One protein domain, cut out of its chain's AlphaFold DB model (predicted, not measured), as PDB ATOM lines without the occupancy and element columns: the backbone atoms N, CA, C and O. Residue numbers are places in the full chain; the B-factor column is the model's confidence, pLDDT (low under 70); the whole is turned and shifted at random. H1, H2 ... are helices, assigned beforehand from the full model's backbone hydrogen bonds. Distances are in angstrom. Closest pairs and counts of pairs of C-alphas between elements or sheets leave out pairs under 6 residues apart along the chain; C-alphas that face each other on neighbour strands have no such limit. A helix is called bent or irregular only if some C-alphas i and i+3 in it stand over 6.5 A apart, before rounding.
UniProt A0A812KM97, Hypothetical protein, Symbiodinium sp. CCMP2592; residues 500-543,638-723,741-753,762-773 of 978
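What this domain is: This is residues 500 to 543, 638 to 723, 741 to 753 and 762 to 773 of the 978 residues of the protein "Hypothetical protein" of Symbiodinium sp. CCMP2592 (UniProt A0A812KM97). One very long helix, H3, makes the long axis of a loosely built, all-helix domain; its residues 638 to 650 stick out as a free arm, and H1 runs side by side with its later part. At the end away from the arm, short H4 turns the chain into H5, which runs back on the other side of H2, while H6 and H7 fold back as a hairpin that brings H7 onto H3; H9 packs on H4 and the last part of H3, and residues 745 to 752, with most of H8, stick out at the side. The printed part has 155 residues with nine named helices, H1 to H9 in order along the chain, and no named strand. It is only just loose, close to compact, with a radius of gyration of the C-alphas of 18.3 A, and elongated, spanning 65 by 35 by 33 A.

How they stand to each other: H3, residues 638 to 671, touches H1, residues 500 to 525, with its residues 654 to 669 alone; the closest C-alphas, of Gln 508 and Ala 665, are 5.8 A apart, at a shallow tilt of 15 degrees, the same way. H7, residues 714 to 723, only just touches H3, with 3 pairs of C-alphas within 8 A; the closest, of Gln 659 and Ile 719, are 6.8 A apart. H9, residues 762 to 771, touches H3 at a shallow tilt of 11 degrees, the same way, with the C-alphas of Lys 667 and Phe 762 closest at 6.3 A. H2, residues 531 to 539, forms a helical hairpin with H1, at a shallow tilt of 24 degrees, opposite ways; the C-alphas of Ala 518 and Pro 531 come closest at 4.9 A. H5, residues 683 to 702, only just touches H2, with 3 pairs within 8 A; the closest C-alphas are those of Leu 536 and Gly 695, 6.4 A apart. H5 is apart from H1 and H3. H4, residues 673 to 679, touches H5 only at the corner, about perpendicular at 84 degrees, with the C-alphas of Gln 678 and Thr 685 closest at 5.8 A. H6, residues 704 to 711, forms a helical hairpin with H7, at a steep tilt of 41 degrees; the C-alphas of Ser 711 and Gln 717 are closest at 5.3 A. H8, residues 747 to 753, touches no helix; it is close to H9 but not clearly touching, with the C-alphas of Tyr 753 and Lys 767 closest at 7.7 A. Every O i to N i+4 pair is within hydrogen-bond range in H1, H3, H4, H6, H8 and H9, against 4 of 5 in H2, 14 of 16 in H5 and 4 of 6 in H7.

Where its parts are: H3 is 48.8 A from first to last C-alpha, from C-alpha 638 at (-8.088, 1.519, 30.677) to C-alpha 671 at (-15.413, -45.091, 18.411). H1 is 36.7 A long and begins at C-alpha 500 at (-2.214, -23.215, 18.403); H5 is 29.4 A long. H7, 14.9 A long, is irregular: C-alphas 715 and 718 are 7.3 A apart. H9, 13.9 A long, ends at C-alpha 771 at (-24.532, -53.685, 24.976). H2, H4, H6 and H8 are shorter, at 13.1, 9.9, 10.3 and 9.9 A.

The domain as a whole: The two C-alphas farthest apart, of Lys 638 and Leu 682, are 65.0 A apart. Residues 544 to 637, 724 to 740 and 754 to 761 are not printed; the C-alpha gaps across these cuts are 42.5, 20.6 and 11.8 A. The links printed whole are tight. The mean pLDDT of the printed part is 70.1, and 72 residues are under 70, among them 527 to 543 and 638 to 671.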
ATOM      1  N   TYR A 500      -1.917 -22.101  17.486       70.00
ATOM      2  CA  TYR A 500      -2.214 -23.215  18.403       70.00
ATOM      3  C   TYR A 500      -3.198 -24.228  17.790       70.00
ATOM      4  O   TYR A 500      -2.974 -25.429  17.843       70.00
ATOM      5  N   GLN A 501      -4.224 -23.756  17.073       73.06
ATOM      6  CA  GLN A 501      -5.165 -24.599  16.318       73.06
ATOM      7  C   GLN A 501      -4.471 -25.600  15.368       73.06
ATOM      8  O   GLN A 501      -4.925 -26.735  15.228       73.06
ATOM      9  N   LEU A 502      -3.355 -25.210  14.738       81.38
ATOM     10  CA  LEU A 502      -2.532 -26.083  13.900       81.38
ATOM     11  C   LEU A 502      -1.717 -27.072  14.746       81.38
ATOM     12  O   LEU A 502      -1.797 -28.269  14.488       81.38
ATOM     13  N   GLN A 503      -0.987 -26.604  15.766       80.81
ATOM     14  CA  GLN A 503      -0.232 -27.477  16.686       80.81
ATOM     15  C   GLN A 503      -1.117 -28.604  17.248       80.81
ATOM     16  O   GLN A 503      -0.725 -29.770  17.287       80.81
ATOM     17  N   LEU A 504      -2.349 -28.260  17.623       70.25
ATOM     18  CA  LEU A 504      -3.313 -29.173  18.226       70.25
ATOM     19  C   LEU A 504      -3.972 -30.104  17.204       70.25
ATOM     20  O   LEU A 504      -4.099 -31.295  17.480       70.25
ATOM     21  N   SER A 505      -4.276 -29.617  15.995       77.56
ATOM     22  CA  SER A 505      -4.684 -30.483  14.874       77.56
ATOM     23  C   SER A 505      -3.612 -31.534  14.549       77.56
ATOM     24  O   SER A 505      -3.936 -32.668  14.199       77.56
ATOM     25  N   LEU A 506      -2.329 -31.172  14.674       82.94
ATOM     26  CA  LEU A 506      -1.200 -32.083  14.474       82.94
ATOM     27  C   LEU A 506      -1.079 -33.103  15.612       82.94
ATOM     28  O   LEU A 506      -0.962 -34.294  15.329       82.94
ATOM     29  N   ALA A 507      -1.172 -32.668  16.872       74.19
ATOM     30  CA  ALA A 507      -1.130 -33.554  18.039       74.19
ATOM     31  C   ALA A 507      -2.300 -34.559  18.052       74.19
ATOM     32  O   ALA A 507      -2.075 -35.764  18.169       74.19
ATOM     33  N   GLN A 508      -3.534 -34.085  17.835       71.81
ATOM     34  CA  GLN A 508      -4.731 -34.923  17.687       71.81
ATOM     35  C   GLN A 508      -4.547 -35.962  16.578       71.81
ATOM     36  O   GLN A 508      -4.829 -37.148  16.773       71.81
ATOM     37  N   ARG A 509      -4.067 -35.531  15.404       80.31
ATOM     38  CA  ARG A 509      -3.906 -36.423  14.256       80.31
ATOM     39  C   ARG A 509      -2.802 -37.457  14.474       80.31
ATOM     40  O   ARG A 509      -3.001 -38.611  14.103       80.31
ATOM     41  N   PHE A 510      -1.691 -37.076  15.103       77.38
ATOM     42  CA  PHE A 510      -0.615 -37.998  15.465       77.38
ATOM     43  C   PHE A 510      -1.099 -39.068  16.455       77.38
ATOM     44  O   PHE A 510      -1.005 -40.254  16.149       77.38
ATOM     45  N   ALA A 511      -1.724 -38.672  17.570       67.56
ATOM     46  CA  ALA A 511      -2.265 -39.612  18.557       67.56
ATOM     47  C   ALA A 511      -3.327 -40.562  17.960       67.56
ATOM     48  O   ALA A 511      -3.380 -41.744  18.300       67.56
ATOM     49  N   THR A 512      -4.144 -40.061  17.025       70.88
ATOM     50  CA  THR A 512      -5.140 -40.863  16.293       70.88
ATOM     51  C   THR A 512      -4.489 -41.906  15.379       70.88
ATOM     52  O   THR A 512      -4.939 -43.053  15.332       70.88
ATOM     53  N   ASP A 513      -3.453 -41.524  14.629       77.56
ATOM     54  CA  ASP A 513      -2.776 -42.421  13.689       77.56
ATOM     55  C   ASP A 513      -1.885 -43.448  14.427       77.56
ATOM     56  O   ASP A 513      -1.861 -44.614  14.026       77.56
ATOM     57  N   GLU A 514      -1.243 -43.075  15.542       73.19
ATOM     58  CA  GLU A 514      -0.487 -44.004  16.400       73.19
ATOM     59  C   GLU A 514      -1.391 -45.021  17.109       73.19
ATOM     60  O   GLU A 514      -1.076 -46.212  17.109       73.19
ATOM     61  N   LEU A 515      -2.566 -44.633  17.632       65.81
ATOM     62  CA  LEU A 515      -3.487 -45.632  18.195       65.81
ATOM     63  C   LEU A 515      -3.985 -46.610  17.119       65.81
ATOM     64  O   LEU A 515      -4.081 -47.814  17.369       65.81
ATOM     65  N   LYS A 516      -4.256 -46.128  15.900       73.19
ATOM     66  CA  LYS A 516      -4.613 -46.996  14.765       73.19
ATOM     67  C   LYS A 516      -3.475 -47.956  14.418       73.19
ATOM     68  O   LYS A 516      -3.741 -49.130  14.153       73.19
ATOM     69  N   LEU A 517      -2.221 -47.504  14.475       75.69
ATOM     70  CA  LEU A 517      -1.043 -48.357  14.311       75.69
ATOM     71  C   LEU A 517      -0.917 -49.387  15.446       75.69
ATOM     72  O   LEU A 517      -0.633 -50.555  15.171       75.69
ATOM     73  N   ALA A 518      -1.189 -49.006  16.696       67.12
ATOM     74  CA  ALA A 518      -1.183 -49.899  17.852       67.12
ATOM     75  C   ALA A 518      -2.259 -50.994  17.746       67.12
ATOM     76  O   ALA A 518      -1.942 -52.185  17.815       67.12
ATOM     77  N   ALA A 519      -3.511 -50.612  17.473       65.06
ATOM     78  CA  ALA A 519      -4.630 -51.535  17.297       65.06
ATOM     79  C   ALA A 519      -4.406 -52.515  16.127       65.06
ATOM     80  O   ALA A 519      -4.687 -53.710  16.251       65.06
ATOM     81  N   GLN A 520      -3.845 -52.041  15.008       74.81
ATOM     82  CA  GLN A 520      -3.445 -52.900  13.887       74.81
ATOM     83  C   GLN A 520      -2.276 -53.824  14.254       74.81
ATOM     84  O   GLN A 520      -2.286 -55.000  13.885       74.81
ATOM     85  N   THR A 521      -1.288 -53.327  15.002       71.38
ATOM     86  CA  THR A 521      -0.116 -54.109  15.412       71.38
ATOM     87  C   THR A 521      -0.503 -55.254  16.342       71.38
ATOM     88  O   THR A 521      -0.056 -56.378  16.113       71.38
ATOM     89  N   PHE A 522      -1.394 -55.033  17.314       62.97
ATOM     90  CA  PHE A 522      -1.932 -56.118  18.140       62.97
ATOM     91  C   PHE A 522      -2.704 -57.150  17.310       62.97
ATOM     92  O   PHE A 522      -2.451 -58.347  17.443       62.97
ATOM     93  N   LYS A 523      -3.564 -56.707  16.380       69.69
ATOM     94  CA  LYS A 523      -4.332 -57.586  15.473       69.69
ATOM     95  C   LYS A 523      -3.443 -58.482  14.587       69.69
ATOM     96  O   LYS A 523      -3.939 -59.459  14.031       69.69
ATOM     97  N   VAL A 524      -2.144 -58.175  14.475       76.44
ATOM     98  CA  VAL A 524      -1.125 -58.978  13.771       76.44
ATOM     99  C   VAL A 524      -0.201 -59.760  14.720       76.44
ATOM    100  O   VAL A 524       0.131 -60.904  14.411       76.44
ATOM    101  N   LYS A 525       0.249 -59.169  15.838       74.06
ATOM    102  CA  LYS A 525       1.276 -59.745  16.733       74.06
ATOM    103  C   LYS A 525       0.723 -60.472  17.966       74.06
ATOM    104  O   LYS A 525       1.367 -61.403  18.434       74.06
ATOM    105  N   GLY A 526      -0.412 -60.033  18.513       70.19
ATOM    106  CA  GLY A 526      -0.926 -60.489  19.813       70.19
ATOM    107  C   GLY A 526      -0.153 -59.982  21.043       70.19
ATOM    108  O   GLY A 526      -0.404 -60.465  22.140       70.19
ATOM    109  N   ASP A 527       0.766 -59.026  20.871       66.69
ATOM    110  CA  ASP A 527       1.625 -58.444  21.915       66.69
ATOM    111  C   ASP A 527       1.475 -56.911  21.913       66.69
ATOM    112  O   ASP A 527       1.388 -56.295  20.844       66.69
ATOM    113  N   TRP A 528       1.422 -56.314  23.106       60.38
ATOM    114  CA  TRP A 528       1.172 -54.889  23.355       60.38
ATOM    115  C   TRP A 528       2.403 -54.088  23.798       60.38
ATOM    116  O   TRP A 528       2.349 -52.860  23.765       60.38
ATOM    117  N   THR A 529       3.501 -54.748  24.173       60.09
ATOM    118  CA  THR A 529       4.651 -54.131  24.873       60.09
ATOM    119  C   THR A 529       5.358 -52.998  24.121       60.09
ATOM    120  O   THR A 529       6.012 -52.171  24.736       60.09
ATOM    121  N   ASP A 530       5.232 -52.930  22.794       59.75
ATOM    122  CA  ASP A 530       5.878 -51.906  21.957       59.75
ATOM    123  C   ASP A 530       4.929 -50.751  21.549       59.75
ATOM    124  O   ASP A 530       5.328 -49.592  21.669       59.75
ATOM    125  N   PRO A 531       3.675 -50.985  21.096       53.91
ATOM    126  CA  PRO A 531       2.794 -49.887  20.677       53.91
ATOM    127  C   PRO A 531       1.997 -49.256  21.823       53.91
ATOM    128  O   PRO A 531       1.646 -48.081  21.750       53.91
ATOM    129  N   ALA A 532       1.671 -50.029  22.863       53.53
ATOM    130  CA  ALA A 532       0.840 -49.541  23.958       53.53
ATOM    131  C   ALA A 532       1.650 -48.633  24.894       53.53
ATOM    132  O   ALA A 532       1.178 -47.553  25.247       53.53
ATOM    133  N   ASP A 533       2.905 -49.005  25.173       58.84
ATOM    134  CA  ASP A 533       3.841 -48.195  25.963       58.84
ATOM    135  C   ASP A 533       4.181 -46.869  25.257       58.84
ATOM    136  O   ASP A 533       4.402 -45.868  25.929       58.84
ATOM    137  N   LYS A 534       4.126 -46.809  23.916       59.75
ATOM    138  CA  LYS A 534       4.229 -45.555  23.134       59.75
ATOM    139  C   LYS A 534       2.976 -44.689  23.200       59.75
ATOM    140  O   LYS A 534       3.073 -43.469  23.291       59.75
ATOM    141  N   PHE A 535       1.793 -45.303  23.163       56.59
ATOM    142  CA  PHE A 535       0.552 -44.563  23.384       56.59
ATOM    143  C   PHE A 535       0.503 -44.003  24.811       56.59
ATOM    144  O   PHE A 535       0.107 -42.858  25.003       56.59
ATOM    145  N   LEU A 536       0.952 -44.767  25.814       54.00
ATOM    146  CA  LEU A 536       1.011 -44.274  27.185       54.00
ATOM    147  C   LEU A 536       2.161 -43.304  27.438       54.00
ATOM    148  O   LEU A 536       1.909 -42.340  28.141       54.00
ATOM    149  N   SER A 537       3.352 -43.431  26.850       54.84
ATOM    150  CA  SER A 537       4.406 -42.413  27.029       54.84
ATOM    151  C   SER A 537       4.025 -41.040  26.455       54.84
ATOM    152  O   SER A 537       4.575 -40.027  26.877       54.84
ATOM    153  N   PHE A 538       3.043 -40.980  25.546       50.56
ATOM    154  CA  PHE A 538       2.432 -39.734  25.069       50.56
ATOM    155  C   PHE A 538       1.484 -39.073  26.096       50.56
ATOM    156  O   PHE A 538       1.318 -37.854  26.066       50.56
ATOM    157  N   TYR A 539       0.873 -39.846  27.005       48.09
ATOM    158  CA  TYR A 539      -0.118 -39.372  27.993       48.09
ATOM    159  C   TYR A 539       0.355 -39.421  29.458       48.09
ATOM    160  O   TYR A 539      -0.174 -38.689  30.293       48.09
ATOM    161  N   LEU A 540       1.325 -40.273  29.783       42.00
ATOM    162  CA  LEU A 540       1.953 -40.397  31.093       42.00
ATOM    163  C   LEU A 540       3.151 -39.457  31.154       42.00
ATOM    164  O   LEU A 540       4.113 -39.604  30.402       42.00
ATOM    165  N   TRP A 541       3.086 -38.497  32.067       49.03
ATOM    166  CA  TRP A 541       4.160 -37.544  32.304       49.03
ATOM    167  C   TRP A 541       5.160 -38.121  33.311       49.03
ATOM    168  O   TRP A 541       5.284 -37.606  34.417       49.03
ATOM    169  N   ASP A 542       5.846 -39.208  32.955       36.41
ATOM    170  CA  ASP A 542       6.985 -39.643  33.765       36.41
ATOM    171  C   ASP A 542       8.096 -38.584  33.639       36.41
ATOM    172  O   ASP A 542       8.525 -38.252  32.530       36.41
ATOM    173  N   ASP A 543       8.517 -38.016  34.772       38.19
ATOM    174  CA  ASP A 543       9.547 -36.979  34.815       38.19
ATOM    175  C   ASP A 543      10.887 -37.548  34.328       38.19
ATOM    176  O   ASP A 543      11.507 -38.396  34.973       38.19
ATOM    177  N   LYS A 638      -6.893   2.133  31.270       67.69
ATOM    178  CA  LYS A 638      -8.088   1.519  30.677       67.69
ATOM    179  C   LYS A 638      -7.775   0.831  29.343       67.69
ATOM    180  O   LYS A 638      -8.208  -0.292  29.126       67.69
ATOM    181  N   SER A 639      -6.991   1.470  28.474       65.69
ATOM    182  CA  SER A 639      -6.555   0.884  27.200       65.69
ATOM    183  C   SER A 639      -5.697  -0.372  27.411       65.69
ATOM    184  O   SER A 639      -5.910  -1.383  26.744       65.69
ATOM    185  N   ALA A 640      -4.787  -0.354  28.392       59.69
ATOM    186  CA  ALA A 640      -4.007  -1.528  28.777       59.69
ATOM    187  C   ALA A 640      -4.906  -2.662  29.302       59.69
ATOM    188  O   ALA A 640      -4.800  -3.786  28.816       59.69
ATOM    189  N   ALA A 641      -5.841  -2.365  30.211       57.97
ATOM    190  CA  ALA A 641      -6.803  -3.336  30.729       57.97
ATOM    191  C   ALA A 641      -7.685  -3.933  29.616       57.97
ATOM    192  O   ALA A 641      -7.843  -5.148  29.543       57.97
ATOM    193  N   GLU A 642      -8.195  -3.116  28.688       59.75
ATOM    194  CA  GLU A 642      -8.953  -3.604  27.531       59.75
ATOM    195  C   GLU A 642      -8.112  -4.499  26.607       59.75
ATOM    196  O   GLU A 642      -8.626  -5.491  26.088       59.75
ATOM    197  N   VAL A 643      -6.825  -4.197  26.405       64.69
ATOM    198  CA  VAL A 643      -5.914  -5.067  25.645       64.69
ATOM    199  C   VAL A 643      -5.678  -6.389  26.380       64.69
ATOM    200  O   VAL A 643      -5.787  -7.443  25.752       64.69
ATOM    201  N   THR A 644      -5.435  -6.363  27.694       58.69
ATOM    202  CA  THR A 644      -5.271  -7.570  28.521       58.69
ATOM    203  C   THR A 644      -6.532  -8.433  28.505       58.69
ATOM    204  O   THR A 644      -6.442  -9.623  28.223       58.69
ATOM    205  N   VAL A 645      -7.723  -7.852  28.688       54.03
ATOM    206  CA  VAL A 645      -9.009  -8.573  28.639       54.03
ATOM    207  C   VAL A 645      -9.275  -9.172  27.251       54.03
ATOM    208  O   VAL A 645      -9.743 -10.308  27.151       54.03
ATOM    209  N   ARG A 646      -8.925  -8.476  26.159       57.03
ATOM    210  CA  ARG A 646      -9.035  -9.029  24.792       57.03
ATOM    211  C   ARG A 646      -8.055 -10.187  24.558       57.03
ATOM    212  O   ARG A 646      -8.433 -11.180  23.935       57.03
ATOM    213  N   GLN A 647      -6.825 -10.099  25.070       59.53
ATOM    214  CA  GLN A 647      -5.847 -11.194  25.004       59.53
ATOM    215  C   GLN A 647      -6.275 -12.393  25.863       59.53
ATOM    216  O   GLN A 647      -6.190 -13.531  25.401       59.53
ATOM    217  N   LEU A 648      -6.802 -12.146  27.065       54.81
ATOM    218  CA  LEU A 648      -7.371 -13.147  27.966       54.81
ATOM    219  C   LEU A 648      -8.543 -13.882  27.306       54.81
ATOM    220  O   LEU A 648      -8.525 -15.107  27.232       54.81
ATOM    221  N   GLY A 649      -9.511 -13.158  26.735       57.16
ATOM    222  CA  GLY A 649     -10.639 -13.748  26.005       57.16
ATOM    223  C   GLY A 649     -10.201 -14.600  24.807       57.16
ATOM    224  O   GLY A 649     -10.728 -15.691  24.592       57.16
ATOM    225  N   ALA A 650      -9.185 -14.158  24.058       60.09
ATOM    226  CA  ALA A 650      -8.614 -14.939  22.961       60.09
ATOM    227  C   ALA A 650      -7.906 -16.221  23.445       60.09
ATOM    228  O   ALA A 650      -8.065 -17.272  22.824       60.09
ATOM    229  N   ARG A 651      -7.164 -16.159  24.562       58.19
ATOM    230  CA  ARG A 651      -6.509 -17.316  25.206       58.19
ATOM    231  C   ARG A 651      -7.530 -18.306  25.778       58.19
ATOM    232  O   ARG A 651      -7.414 -19.505  25.544       58.19
ATOM    233  N   ILE A 652      -8.581 -17.806  26.426       55.84
ATOM    234  CA  ILE A 652      -9.735 -18.581  26.906       55.84
ATOM    235  C   ILE A 652     -10.394 -19.355  25.755       55.84
ATOM    236  O   ILE A 652     -10.580 -20.567  25.853       55.84
ATOM    237  N   LEU A 653     -10.670 -18.700  24.623       56.22
ATOM    238  CA  LEU A 653     -11.241 -19.365  23.444       56.22
ATOM    239  C   LEU A 653     -10.289 -20.403  22.823       56.22
ATOM    240  O   LEU A 653     -10.751 -21.412  22.286       56.22
ATOM    241  N   GLN A 654      -8.972 -20.199  22.910       59.31
ATOM    242  CA  GLN A 654      -7.971 -21.182  22.476       59.31
ATOM    243  C   GLN A 654      -7.933 -22.408  23.399       59.31
ATOM    244  O   GLN A 654      -7.876 -23.529  22.894       59.31
ATOM    245  N   LEU A 655      -8.049 -22.221  24.717       53.06
ATOM    246  CA  LEU A 655      -8.162 -23.313  25.689       53.06
ATOM    247  C   LEU A 655      -9.451 -24.123  25.492       53.06
ATOM    248  O   LEU A 655      -9.380 -25.345  25.392       53.06
ATOM    249  N   VAL A 656     -10.602 -23.472  25.302       55.00
ATOM    250  CA  VAL A 656     -11.864 -24.171  24.980       55.00
ATOM    251  C   VAL A 656     -11.755 -24.936  23.651       55.00
ATOM    252  O   VAL A 656     -12.213 -26.074  23.547       55.00
ATOM    253  N   SER A 657     -11.076 -24.368  22.647       56.47
ATOM    254  CA  SER A 657     -10.819 -25.048  21.364       56.47
ATOM    255  C   SER A 657      -9.927 -26.290  21.522       56.47
ATOM    256  O   SER A 657     -10.217 -27.331  20.934       56.47
ATOM    257  N   LEU A 658      -8.865 -26.201  22.334       56.28
ATOM    258  CA  LEU A 658      -8.006 -27.329  22.720       56.28
ATOM    259  C   LEU A 658      -8.815 -28.439  23.393       56.28
ATOM    260  O   LEU A 658      -8.665 -29.616  23.072       56.28
ATOM    261  N   GLN A 659      -9.679 -28.054  24.323       55.50
ATOM    262  CA  GLN A 659     -10.436 -28.965  25.165       55.50
ATOM    263  C   GLN A 659     -11.487 -29.748  24.368       55.50
ATOM    264  O   GLN A 659     -11.578 -30.968  24.516       55.50
ATOM    265  N   LEU A 660     -12.198 -29.084  23.450       55.84
ATOM    266  CA  LEU A 660     -13.077 -29.746  22.483       55.84
ATOM    267  C   LEU A 660     -12.289 -30.685  21.558       55.84
ATOM    268  O   LEU A 660     -12.670 -31.842  21.404       55.84
ATOM    269  N   ALA A 661     -11.152 -30.238  21.010       57.78
ATOM    270  CA  ALA A 661     -10.321 -31.064  20.132       57.78
ATOM    271  C   ALA A 661      -9.767 -32.320  20.832       57.78
ATOM    272  O   ALA A 661      -9.728 -33.386  20.220       57.78
ATOM    273  N   LEU A 662      -9.380 -32.233  22.110       54.28
ATOM    274  CA  LEU A 662      -8.900 -33.377  22.894       54.28
ATOM    275  C   LEU A 662     -10.036 -34.355  23.239       54.28
ATOM    276  O   LEU A 662      -9.860 -35.569  23.117       54.28
ATOM    277  N   ALA A 663     -11.213 -33.842  23.612       56.91
ATOM    278  CA  ALA A 663     -12.396 -34.664  23.859       56.91
ATOM    279  C   ALA A 663     -12.856 -35.394  22.583       56.91
ATOM    280  O   ALA A 663     -13.122 -36.597  22.624       56.91
ATOM    281  N   ASP A 664     -12.872 -34.706  21.437       60.38
ATOM    282  CA  ASP A 664     -13.173 -35.315  20.140       60.38
ATOM    283  C   ASP A 664     -12.079 -36.282  19.671       60.38
ATOM    284  O   ASP A 664     -12.403 -37.321  19.101       60.38
ATOM    285  N   ALA A 665     -10.799 -36.020  19.965       59.69
ATOM    286  CA  ALA A 665      -9.715 -36.969  19.713       59.69
ATOM    287  C   ALA A 665      -9.947 -38.292  20.456       59.69
ATOM    288  O   ALA A 665      -9.921 -39.351  19.831       59.69
ATOM    289  N   MET A 666     -10.227 -38.237  21.764       61.66
ATOM    290  CA  MET A 666     -10.530 -39.425  22.573       61.66
ATOM    291  C   MET A 666     -11.822 -40.121  22.117       61.66
ATOM    292  O   MET A 666     -11.877 -41.346  22.046       61.66
ATOM    293  N   LYS A 667     -12.853 -39.358  21.753       65.12
ATOM    294  CA  LYS A 667     -14.119 -39.875  21.214       65.12
ATOM    295  C   LYS A 667     -13.920 -40.620  19.892       65.12
ATOM    296  O   LYS A 667     -14.353 -41.762  19.797       65.12
ATOM    297  N   GLU A 668     -13.227 -40.046  18.910       65.88
ATOM    298  CA  GLU A 668     -12.893 -40.735  17.652       65.88
ATOM    299  C   GLU A 668     -12.021 -41.978  17.897       65.88
ATOM    300  O   GLU A 668     -12.246 -43.021  17.288       65.88
ATOM    301  N   VAL A 669     -11.080 -41.903  18.845       64.81
ATOM    302  CA  VAL A 669     -10.252 -43.026  19.322       64.81
ATOM    303  C   VAL A 669     -11.096 -44.196  19.847       64.81
ATOM    304  O   VAL A 669     -10.882 -45.337  19.441       64.81
ATOM    305  N   PHE A 670     -12.069 -43.931  20.721       67.00
ATOM    306  CA  PHE A 670     -12.898 -44.964  21.355       67.00
ATOM    307  C   PHE A 670     -14.086 -45.429  20.491       67.00
ATOM    308  O   PHE A 670     -14.738 -46.421  20.829       67.00
ATOM    309  N   LEU A 671     -14.374 -44.735  19.387       69.00
ATOM    310  CA  LEU A 671     -15.413 -45.091  18.411       69.00
ATOM    311  C   LEU A 671     -14.857 -45.703  17.115       69.00
ATOM    312  O   LEU A 671     -15.637 -46.109  16.256       69.00
ATOM    313  N   GLU A 672     -13.533 -45.803  16.983       74.69
ATOM    314  CA  GLU A 672     -12.850 -46.415  15.843       74.69
ATOM    315  C   GLU A 672     -13.235 -47.901  15.702       74.69
ATOM    316  O   GLU A 672     -13.219 -48.655  16.680       74.69
ATOM    317  N   ASP A 673     -13.596 -48.340  14.489       71.38
ATOM    318  CA  ASP A 673     -14.179 -49.673  14.259       71.38
ATOM    319  C   ASP A 673     -13.286 -50.828  14.760       71.38
ATOM    320  O   ASP A 673     -13.813 -51.836  15.226       71.38
ATOM    321  N   ALA A 674     -11.953 -50.712  14.727       67.00
ATOM    322  CA  ALA A 674     -11.046 -51.738  15.243       67.00
ATOM    323  C   ALA A 674     -10.913 -51.705  16.777       67.00
ATOM    324  O   ALA A 674     -10.707 -52.761  17.381       67.00
ATOM    325  N   PHE A 675     -11.063 -50.543  17.425       69.88
ATOM    326  CA  PHE A 675     -11.203 -50.461  18.887       69.88
ATOM    327  C   PHE A 675     -12.532 -51.095  19.334       69.88
ATOM    328  O   PHE A 675     -12.576 -51.903  20.264       69.88
ATOM    329  N   VAL A 676     -13.609 -50.806  18.600       72.25
ATOM    330  CA  VAL A 676     -14.951 -51.366  18.802       72.25
ATOM    331  C   VAL A 676     -14.990 -52.883  18.564       72.25
ATOM    332  O   VAL A 676     -15.564 -53.607  19.383       72.25
ATOM    333  N   GLU A 677     -14.355 -53.387  17.498       73.69
ATOM    334  CA  GLU A 677     -14.169 -54.827  17.247       73.69
ATOM    335  C   GLU A 677     -13.396 -55.509  18.383       73.69
ATOM    336  O   GLU A 677     -13.722 -56.639  18.745       73.69
ATOM    337  N   GLN A 678     -12.383 -54.845  18.955       70.12
ATOM    338  CA  GLN A 678     -11.617 -55.404  20.069       70.12
ATOM    339  C   GLN A 678     -12.438 -55.454  21.358       70.12
ATOM    340  O   GLN A 678     -12.492 -56.507  21.978       70.12
ATOM    341  N   ILE A 679     -13.164 -54.396  21.728       69.44
ATOM    342  CA  ILE A 679     -14.050 -54.418  22.908       69.44
ATOM    343  C   ILE A 679     -15.181 -55.462  22.794       69.44
ATOM    344  O   ILE A 679     -15.639 -56.003  23.806       69.44
ATOM    345  N   GLN A 680     -15.635 -55.766  21.574       71.75
ATOM    346  CA  GLN A 680     -16.620 -56.821  21.289       71.75
ATOM    347  C   GLN A 680     -15.986 -58.213  21.081       71.75
ATOM    348  O   GLN A 680     -16.702 -59.171  20.782       71.75
ATOM    349  N   GLY A 681     -14.662 -58.327  21.205       66.44
ATOM    350  CA  GLY A 681     -13.881 -59.489  20.799       66.44
ATOM    351  C   GLY A 681     -13.855 -60.663  21.784       66.44
ATOM    352  O   GLY A 681     -14.575 -60.735  22.778       66.44
ATOM    353  N   LEU A 682     -12.989 -61.631  21.471       56.94
ATOM    354  CA  LEU A 682     -12.710 -62.799  22.315       56.94
ATOM    355  C   LEU A 682     -12.005 -62.394  23.627       56.94
ATOM    356  O   LEU A 682     -11.354 -61.351  23.648       56.94
ATOM    357  N   PRO A 683     -12.022 -63.235  24.685       60.53
ATOM    358  CA  PRO A 683     -11.434 -62.913  25.995       60.53
ATOM    359  C   PRO A 683      -9.959 -62.472  26.001       60.53
ATOM    360  O   PRO A 683      -9.522 -61.847  26.958       60.53
ATOM    361  N   SER A 684      -9.191 -62.746  24.942       59.56
ATOM    362  CA  SER A 684      -7.826 -62.230  24.749       59.56
ATOM    363  C   SER A 684      -7.752 -60.714  24.507       59.56
ATOM    364  O   SER A 684      -6.680 -60.132  24.598       59.56
ATOM    365  N   THR A 685      -8.870 -60.059  24.191       65.69
ATOM    366  CA  THR A 685      -8.959 -58.590  24.074       65.69
ATOM    367  C   THR A 685      -9.116 -57.900  25.430       65.69
ATOM    368  O   THR A 685      -8.842 -56.707  25.538       65.69
ATOM    369  N   ASN A 686      -9.466 -58.646  26.486       76.12
ATOM    370  CA  ASN A 686      -9.597 -58.109  27.839       76.12
ATOM    371  C   ASN A 686      -8.307 -57.424  28.304       76.12
ATOM    372  O   ASN A 686      -8.380 -56.377  28.934       76.12
ATOM    373  N   GLU A 687      -7.132 -57.962  27.960       79.94
ATOM    374  CA  GLU A 687      -5.840 -57.378  28.349       79.94
ATOM    375  C   GLU A 687      -5.601 -55.991  27.734       79.94
ATOM    376  O   GLU A 687      -5.049 -55.127  28.408       79.94
ATOM    377  N   PHE A 688      -6.097 -55.730  26.519       77.00
ATOM    378  CA  PHE A 688      -6.051 -54.392  25.918       77.00
ATOM    379  C   PHE A 688      -6.923 -53.401  26.687       77.00
ATOM    380  O   PHE A 688      -6.471 -52.314  27.038       77.00
ATOM    381  N   VAL A 689      -8.167 -53.786  26.988       79.88
ATOM    382  CA  VAL A 689      -9.108 -52.918  27.711       79.88
ATOM    383  C   VAL A 689      -8.624 -52.674  29.143       79.88
ATOM    384  O   VAL A 689      -8.706 -51.547  29.625       79.88
ATOM    385  N   LEU A 690      -8.040 -53.688  29.795       83.75
ATOM    386  CA  LEU A 690      -7.344 -53.541  31.076       83.75
ATOM    387  C   LEU A 690      -6.173 -52.559  30.974       83.75
ATOM    388  O   LEU A 690      -6.055 -51.681  31.822       83.75
ATOM    389  N   TYR A 691      -5.318 -52.695  29.959       81.69
ATOM    390  CA  TYR A 691      -4.146 -51.842  29.773       81.69
ATOM    391  C   TYR A 691      -4.545 -50.381  29.513       81.69
ATOM    392  O   TYR A 691      -4.078 -49.489  30.216       81.69
ATOM    393  N   VAL A 692      -5.460 -50.128  28.569       79.81
ATOM    394  CA  VAL A 692      -5.943 -48.773  28.243       79.81
ATOM    395  C   VAL A 692      -6.647 -48.134  29.437       79.81
ATOM    396  O   VAL A 692      -6.372 -46.979  29.753       79.81
ATOM    397  N   ALA A 693      -7.508 -48.874  30.142       87.00
ATOM    398  CA  ALA A 693      -8.197 -48.343  31.313       87.00
ATOM    399  C   ALA A 693      -7.233 -48.077  32.482       87.00
ATOM    400  O   ALA A 693      -7.327 -47.022  33.100       87.00
ATOM    401  N   ARG A 694      -6.266 -48.966  32.760       86.88
ATOM    402  CA  ARG A 694      -5.211 -48.727  33.766       86.88
ATOM    403  C   ARG A 694      -4.333 -47.530  33.396       86.88
ATOM    404  O   ARG A 694      -4.079 -46.696  34.254       86.88
ATOM    405  N   GLY A 695      -3.904 -47.416  32.140       81.75
ATOM    406  CA  GLY A 695      -3.071 -46.311  31.662       81.75
ATOM    407  C   GLY A 695      -3.783 -44.960  31.711       81.75
ATOM    408  O   GLY A 695      -3.228 -43.993  32.229       81.75
ATOM    409  N   PHE A 696      -5.045 -44.913  31.271       83.50
ATOM    410  CA  PHE A 696      -5.891 -43.729  31.429       83.50
ATOM    411  C   PHE A 696      -6.111 -43.384  32.908       83.50
ATOM    412  O   PHE A 696      -6.108 -42.212  33.259       83.50
ATOM    413  N   LEU A 697      -6.276 -44.375  33.791       88.38
ATOM    414  CA  LEU A 697      -6.499 -44.131  35.219       88.38
ATOM    415  C   LEU A 697      -5.220 -43.778  35.995       88.38
ATOM    416  O   LEU A 697      -5.329 -43.016  36.953       88.38
ATOM    417  N   LYS A 698      -4.027 -44.226  35.563       85.62
ATOM    418  CA  LYS A 698      -2.748 -43.658  36.028       85.62
ATOM    419  C   LYS A 698      -2.689 -42.186  35.617       85.62
ATOM    420  O   LYS A 698      -2.685 -41.339  36.498       85.62
ATOM    421  N   CYS A 699      -2.833 -41.883  34.322       79.31
ATOM    422  CA  CYS A 699      -2.876 -40.506  33.810       79.31
ATOM    423  C   CYS A 699      -3.888 -39.633  34.583       79.31
ATOM    424  O   CYS A 699      -3.529 -38.588  35.101       79.31
ATOM    425  N   ALA A 700      -5.130 -40.085  34.771       82.75
ATOM    426  CA  ALA A 700      -6.157 -39.363  35.527       82.75
ATOM    427  C   ALA A 700      -5.836 -39.162  37.023       82.75
ATOM    428  O   ALA A 700      -6.430 -38.286  37.649       82.75
ATOM    429  N   THR A 701      -4.931 -39.964  37.590       85.94
ATOM    430  CA  THR A 701      -4.417 -39.807  38.959       85.94
ATOM    431  C   THR A 701      -3.228 -38.844  38.975       85.94
ATOM    432  O   THR A 701      -3.227 -37.912  39.773       85.94
ATOM    433  N   ASP A 702      -2.286 -38.989  38.039       81.88
ATOM    434  CA  ASP A 702      -1.153 -38.073  37.834       81.88
ATOM    435  C   ASP A 702      -1.632 -36.637  37.514       81.88
ATOM    436  O   ASP A 702      -0.991 -35.654  37.872       81.88
ATOM    437  N   GLN A 703      -2.791 -36.505  36.856       80.38
ATOM    438  CA  GLN A 703      -3.452 -35.237  36.522       80.38
ATOM    439  C   GLN A 703      -4.382 -34.694  37.621       80.38
ATOM    440  O   GLN A 703      -4.981 -33.635  37.423       80.38
ATOM    441  N   ALA A 704      -4.561 -35.388  38.750       84.62
ATOM    442  CA  ALA A 704      -5.639 -35.086  39.696       84.62
ATOM    443  C   ALA A 704      -5.584 -33.653  40.256       84.62
ATOM    444  O   ALA A 704      -6.623 -32.996  40.334       84.62
ATOM    445  N   ASP A 705      -4.394 -33.142  40.586       81.81
ATOM    446  CA  ASP A 705      -4.240 -31.781  41.113       81.81
ATOM    447  C   ASP A 705      -4.458 -30.701  40.041       81.81
ATOM    448  O   ASP A 705      -5.108 -29.696  40.316       81.81
ATOM    449  N   ILE A 706      -4.034 -30.929  38.793       77.56
ATOM    450  CA  ILE A 706      -4.303 -29.998  37.681       77.56
ATOM    451  C   ILE A 706      -5.797 -29.970  37.351       77.56
ATOM    452  O   ILE A 706      -6.373 -28.898  37.190       77.56
ATOM    453  N   LEU A 707      -6.459 -31.129  37.312       78.12
ATOM    454  CA  LEU A 707      -7.911 -31.211  37.127       78.12
ATOM    455  C   LEU A 707      -8.670 -30.534  38.277       78.12
ATOM    456  O   LEU A 707      -9.707 -29.916  38.044       78.12
ATOM    457  N   LYS A 708      -8.141 -30.593  39.502       85.75
ATOM    458  CA  LYS A 708      -8.684 -29.884  40.665       85.75
ATOM    459  C   LYS A 708      -8.520 -28.364  40.534       85.75
ATOM    460  O   LYS A 708      -9.513 -27.661  40.711       85.75
ATOM    461  N   THR A 709      -7.344 -27.856  40.158       80.50
ATOM    462  CA  THR A 709      -7.134 -26.420  39.880       80.50
ATOM    463  C   THR A 709      -8.037 -25.937  38.744       80.50
ATOM    464  O   THR A 709      -8.726 -24.931  38.891       80.50
ATOM    465  N   LEU A 710      -8.141 -26.701  37.650       75.44
ATOM    466  CA  LEU A 710      -9.064 -26.399  36.554       75.44
ATOM    467  C   LEU A 710     -10.527 -26.356  37.034       75.44
ATOM    468  O   LEU A 710     -11.245 -25.432  36.667       75.44
ATOM    469  N   SER A 711     -10.961 -27.283  37.901       81.56
ATOM    470  CA  SER A 711     -12.341 -27.312  38.425       81.56
ATOM    471  C   SER A 711     -12.722 -26.102  39.289       81.56
ATOM    472  O   SER A 711     -13.907 -25.827  39.454       81.56
ATOM    473  N   ALA A 712     -11.749 -25.343  39.805       83.44
ATOM    474  CA  ALA A 712     -12.025 -24.086  40.502       83.44
ATOM    475  C   ALA A 712     -12.473 -22.961  39.545       83.44
ATOM    476  O   ALA A 712     -13.099 -21.997  39.978       83.44
ATOM    477  N   THR A 713     -12.186 -23.082  38.243       79.81
ATOM    478  CA  THR A 713     -12.590 -22.118  37.213       79.81
ATOM    479  C   THR A 713     -13.839 -22.626  36.474       79.81
ATOM    480  O   THR A 713     -13.737 -23.602  35.725       79.81
ATOM    481  N   PRO A 714     -15.009 -21.957  36.569       78.50
ATOM    482  CA  PRO A 714     -16.261 -22.440  35.965       78.50
ATOM    483  C   PRO A 714     -16.186 -22.722  34.457       78.50
ATOM    484  O   PRO A 714     -16.868 -23.613  33.955       78.50
ATOM    485  N   LEU A 715     -15.321 -22.002  33.734       70.50
ATOM    486  CA  LEU A 715     -15.075 -22.198  32.303       70.50
ATOM    487  C   LEU A 715     -14.521 -23.599  31.968       70.50
ATOM    488  O   LEU A 715     -14.769 -24.104  30.874       70.50
ATOM    489  N   PHE A 716     -13.809 -24.248  32.896       73.56
ATOM    490  CA  PHE A 716     -13.236 -25.580  32.685       73.56
ATOM    491  C   PHE A 716     -14.076 -26.728  33.265       73.56
ATOM    492  O   PHE A 716     -13.743 -27.891  33.023       73.56
ATOM    493  N   GLN A 717     -15.192 -26.435  33.948       77.88
ATOM    494  CA  GLN A 717     -16.031 -27.450  34.600       77.88
ATOM    495  C   GLN A 717     -16.479 -28.559  33.631       77.88
ATOM    496  O   GLN A 717     -16.450 -29.739  33.971       77.88
ATOM    497  N   ALA A 718     -16.816 -28.203  32.386       70.38
ATOM    498  CA  ALA A 718     -17.218 -29.163  31.356       70.38
ATOM    499  C   ALA A 718     -16.121 -30.197  31.018       70.38
ATOM    500  O   ALA A 718     -16.426 -31.325  30.628       70.38
ATOM    501  N   ILE A 719     -14.845 -29.836  31.185       67.62
ATOM    502  CA  ILE A 719     -13.691 -30.705  30.930       67.62
ATOM    503  C   ILE A 719     -13.440 -31.610  32.121       67.62
ATOM    504  O   ILE A 719     -13.224 -32.805  31.938       67.62
ATOM    505  N   THR A 720     -13.506 -31.073  33.336       79.88
ATOM    506  CA  THR A 720     -13.366 -31.877  34.553       79.88
ATOM    507  C   THR A 720     -14.528 -32.861  34.690       79.88
ATOM    508  O   THR A 720     -14.305 -34.015  35.053       79.88
ATOM    509  N   ASP A 721     -15.734 -32.476  34.260       79.88
ATOM    510  CA  ASP A 721     -16.890 -33.366  34.136       79.88
ATOM    511  C   ASP A 721     -16.691 -34.434  33.053       79.88
ATOM    512  O   ASP A 721     -16.990 -35.605  33.295       79.88
ATOM    513  N   ALA A 722     -16.201 -34.074  31.862       75.06
ATOM    514  CA  ALA A 722     -15.939 -35.036  30.788       75.06
ATOM    515  C   ALA A 722     -14.832 -36.033  31.177       75.06
ATOM    516  O   ALA A 722     -14.985 -37.243  31.004       75.06
ATOM    517  N   TRP A 723     -13.746 -35.551  31.784       81.56
ATOM    518  CA  TRP A 723     -12.657 -36.387  32.280       81.56
ATOM    519  C   TRP A 723     -13.121 -37.291  33.427       81.56
ATOM    520  O   TRP A 723     -12.783 -38.476  33.452       81.56
ATOM    521  N   GLU A 741      -9.447 -53.831  41.926       78.88
ATOM    522  CA  GLU A 741      -8.395 -53.474  42.884       78.88
ATOM    523  C   GLU A 741      -7.379 -52.472  42.316       78.88
ATOM    524  O   GLU A 741      -6.849 -51.658  43.065       78.88
ATOM    525  N   ASP A 742      -7.154 -52.482  40.997       75.75
ATOM    526  CA  ASP A 742      -6.082 -51.714  40.350       75.75
ATOM    527  C   ASP A 742      -6.304 -50.187  40.335       75.75
ATOM    528  O   ASP A 742      -5.359 -49.449  40.071       75.75
ATOM    529  N   ALA A 743      -7.540 -49.697  40.517       79.06
ATOM    530  CA  ALA A 743      -7.875 -48.290  40.223       79.06
ATOM    531  C   ALA A 743      -9.061 -47.705  41.022       79.06
ATOM    532  O   ALA A 743      -9.784 -46.825  40.534       79.06
ATOM    533  N   SER A 744      -9.296 -48.219  42.236       86.62
ATOM    534  CA  SER A 744     -10.403 -47.802  43.121       86.62
ATOM    535  C   SER A 744     -11.788 -47.882  42.454       86.62
ATOM    536  O   SER A 744     -12.647 -47.028  42.674       86.62
ATOM    537  N   ALA A 745     -12.007 -48.893  41.608       88.12
ATOM    538  CA  ALA A 745     -13.236 -49.022  40.831       88.12
ATOM    539  C   ALA A 745     -14.412 -49.482  41.708       88.12
ATOM    540  O   ALA A 745     -14.426 -50.597  42.237       88.12
ATOM    541  N   SER A 746     -15.420 -48.622  41.848       89.00
ATOM    542  CA  SER A 746     -16.558 -48.828  42.736       89.00
ATOM    543  C   SER A 746     -17.764 -49.416  42.003       89.00
ATOM    544  O   SER A 746     -17.970 -49.212  40.806       89.00
ATOM    545  N   ALA A 747     -18.649 -50.086  42.742       84.56
ATOM    546  CA  ALA A 747     -19.935 -50.508  42.190       84.56
ATOM    547  C   ALA A 747     -20.789 -49.335  41.670       84.56
ATOM    548  O   ALA A 747     -21.586 -49.528  40.752       84.56
ATOM    549  N   ALA A 748     -20.609 -48.128  42.221       86.50
ATOM    550  CA  ALA A 748     -21.302 -46.931  41.762       86.50
ATOM    551  C   ALA A 748     -20.889 -46.539  40.334       86.50
ATOM    552  O   ALA A 748     -21.747 -46.095  39.578       86.50
ATOM    553  N   ASP A 749     -19.637 -46.780  39.922       88.75
ATOM    554  CA  ASP A 749     -19.173 -46.530  38.549       88.75
ATOM    555  C   ASP A 749     -19.924 -47.419  37.538       88.75
ATOM    556  O   ASP A 749     -20.440 -46.941  36.524       88.75
ATOM    557  N   ALA A 750     -20.066 -48.714  37.844       84.62
ATOM    558  CA  ALA A 750     -20.810 -49.650  37.001       84.62
ATOM    559  C   ALA A 750     -22.331 -49.423  37.038       84.62
ATOM    560  O   ALA A 750     -22.982 -49.573  36.004       84.62
ATOM    561  N   PHE A 751     -22.907 -49.026  38.180       84.31
ATOM    562  CA  PHE A 751     -24.314 -48.615  38.248       84.31
ATOM    563  C   PHE A 751     -24.574 -47.347  37.435       84.31
ATOM    564  O   PHE A 751     -25.511 -47.336  36.637       84.31
ATOM    565  N   TRP A 752     -23.736 -46.317  37.589       86.56
ATOM    566  CA  TRP A 752     -23.794 -45.079  36.810       86.56
ATOM    567  C   TRP A 752     -23.782 -45.396  35.314       86.56
ATOM    568  O   TRP A 752     -24.698 -45.001  34.596       86.56
ATOM    569  N   TYR A 753     -22.837 -46.221  34.863       82.50
ATOM    570  CA  TYR A 753     -22.740 -46.651  33.470       82.50
ATOM    571  C   TYR A 753     -23.969 -47.457  32.996       82.50
ATOM    572  O   TYR A 753     -24.579 -47.160  31.960       82.50
ATOM    573  N   PHE A 762     -21.026 -39.775  23.290       64.94
ATOM    574  CA  PHE A 762     -19.921 -40.653  23.657       64.94
ATOM    575  C   PHE A 762     -20.409 -41.816  24.526       64.94
ATOM    576  O   PHE A 762     -20.356 -42.966  24.091       64.94
ATOM    577  N   ASP A 763     -20.996 -41.518  25.688       69.62
ATOM    578  CA  ASP A 763     -21.454 -42.539  26.636       69.62
ATOM    579  C   ASP A 763     -22.521 -43.441  26.019       69.62
ATOM    580  O   ASP A 763     -22.450 -44.661  26.146       69.62
ATOM    581  N   ARG A 764     -23.477 -42.871  25.268       77.31
ATOM    582  CA  ARG A 764     -24.491 -43.653  24.539       77.31
ATOM    583  C   ARG A 764     -23.875 -44.563  23.475       77.31
ATOM    584  O   ARG A 764     -24.373 -45.670  23.268       77.31
ATOM    585  N   SER A 765     -22.793 -44.140  22.825       69.38
ATOM    586  CA  SER A 765     -22.113 -44.937  21.801       69.38
ATOM    587  C   SER A 765     -21.255 -46.044  22.408       69.38
ATOM    588  O   SER A 765     -21.414 -47.194  22.002       69.38
ATOM    589  N   VAL A 766     -20.445 -45.763  23.437       67.44
ATOM    590  CA  VAL A 766     -19.688 -46.811  24.152       67.44
ATOM    591  C   VAL A 766     -20.648 -47.791  24.839       67.44
ATOM    592  O   VAL A 766     -20.447 -49.002  24.774       67.44
ATOM    593  N   LYS A 767     -21.765 -47.308  25.401       77.38
ATOM    594  CA  LYS A 767     -22.850 -48.153  25.923       77.38
ATOM    595  C   LYS A 767     -23.474 -49.023  24.842       77.38
ATOM    596  O   LYS A 767     -23.643 -50.218  25.063       77.38
ATOM    597  N   GLY A 768     -23.727 -48.477  23.654       77.75
ATOM    598  CA  GLY A 768     -24.152 -49.249  22.484       77.75
ATOM    599  C   GLY A 768     -23.107 -50.263  21.994       77.75
ATOM    600  O   GLY A 768     -23.480 -51.286  21.425       77.75
ATOM    601  N   VAL A 769     -21.814 -50.019  22.222       68.25
ATOM    602  CA  VAL A 769     -20.712 -50.948  21.921       68.25
ATOM    603  C   VAL A 769     -20.666 -52.096  22.932       68.25
ATOM    604  O   VAL A 769     -20.655 -53.252  22.506       68.25
ATOM    605  N   LEU A 770     -20.730 -51.822  24.241       69.69
ATOM    606  CA  LEU A 770     -20.770 -52.876  25.264       69.69
ATOM    607  C   LEU A 770     -22.078 -53.674  25.206       69.69
ATOM    608  O   LEU A 770     -22.050 -54.899  25.249       69.69
ATOM    609  N   GLN A 771     -23.228 -53.016  25.034       77.44
ATOM    610  CA  GLN A 771     -24.532 -53.685  24.976       77.44
ATOM    611  C   GLN A 771     -24.707 -54.602  23.755       77.44
ATOM    612  O   GLN A 771     -25.569 -55.477  23.803       77.44
ATOM    613  N   LYS A 772     -23.904 -54.472  22.687       78.44
ATOM    614  CA  LYS A 772     -23.870 -55.467  21.595       78.44
ATOM    615  C   LYS A 772     -23.296 -56.815  22.046       78.44
ATOM    616  O   LYS A 772     -23.643 -57.841  21.466       78.44
ATOM    617  N   SER A 773     -22.448 -56.827  23.076       77.25
ATOM    618  CA  SER A 773     -21.901 -58.047  23.662       77.25
ATOM    619  C   SER A 773     -22.775 -58.537  24.816       77.25
ATOM    620  O   SER A 773     -22.904 -57.891  25.857       77.25
TER     621      SER A 773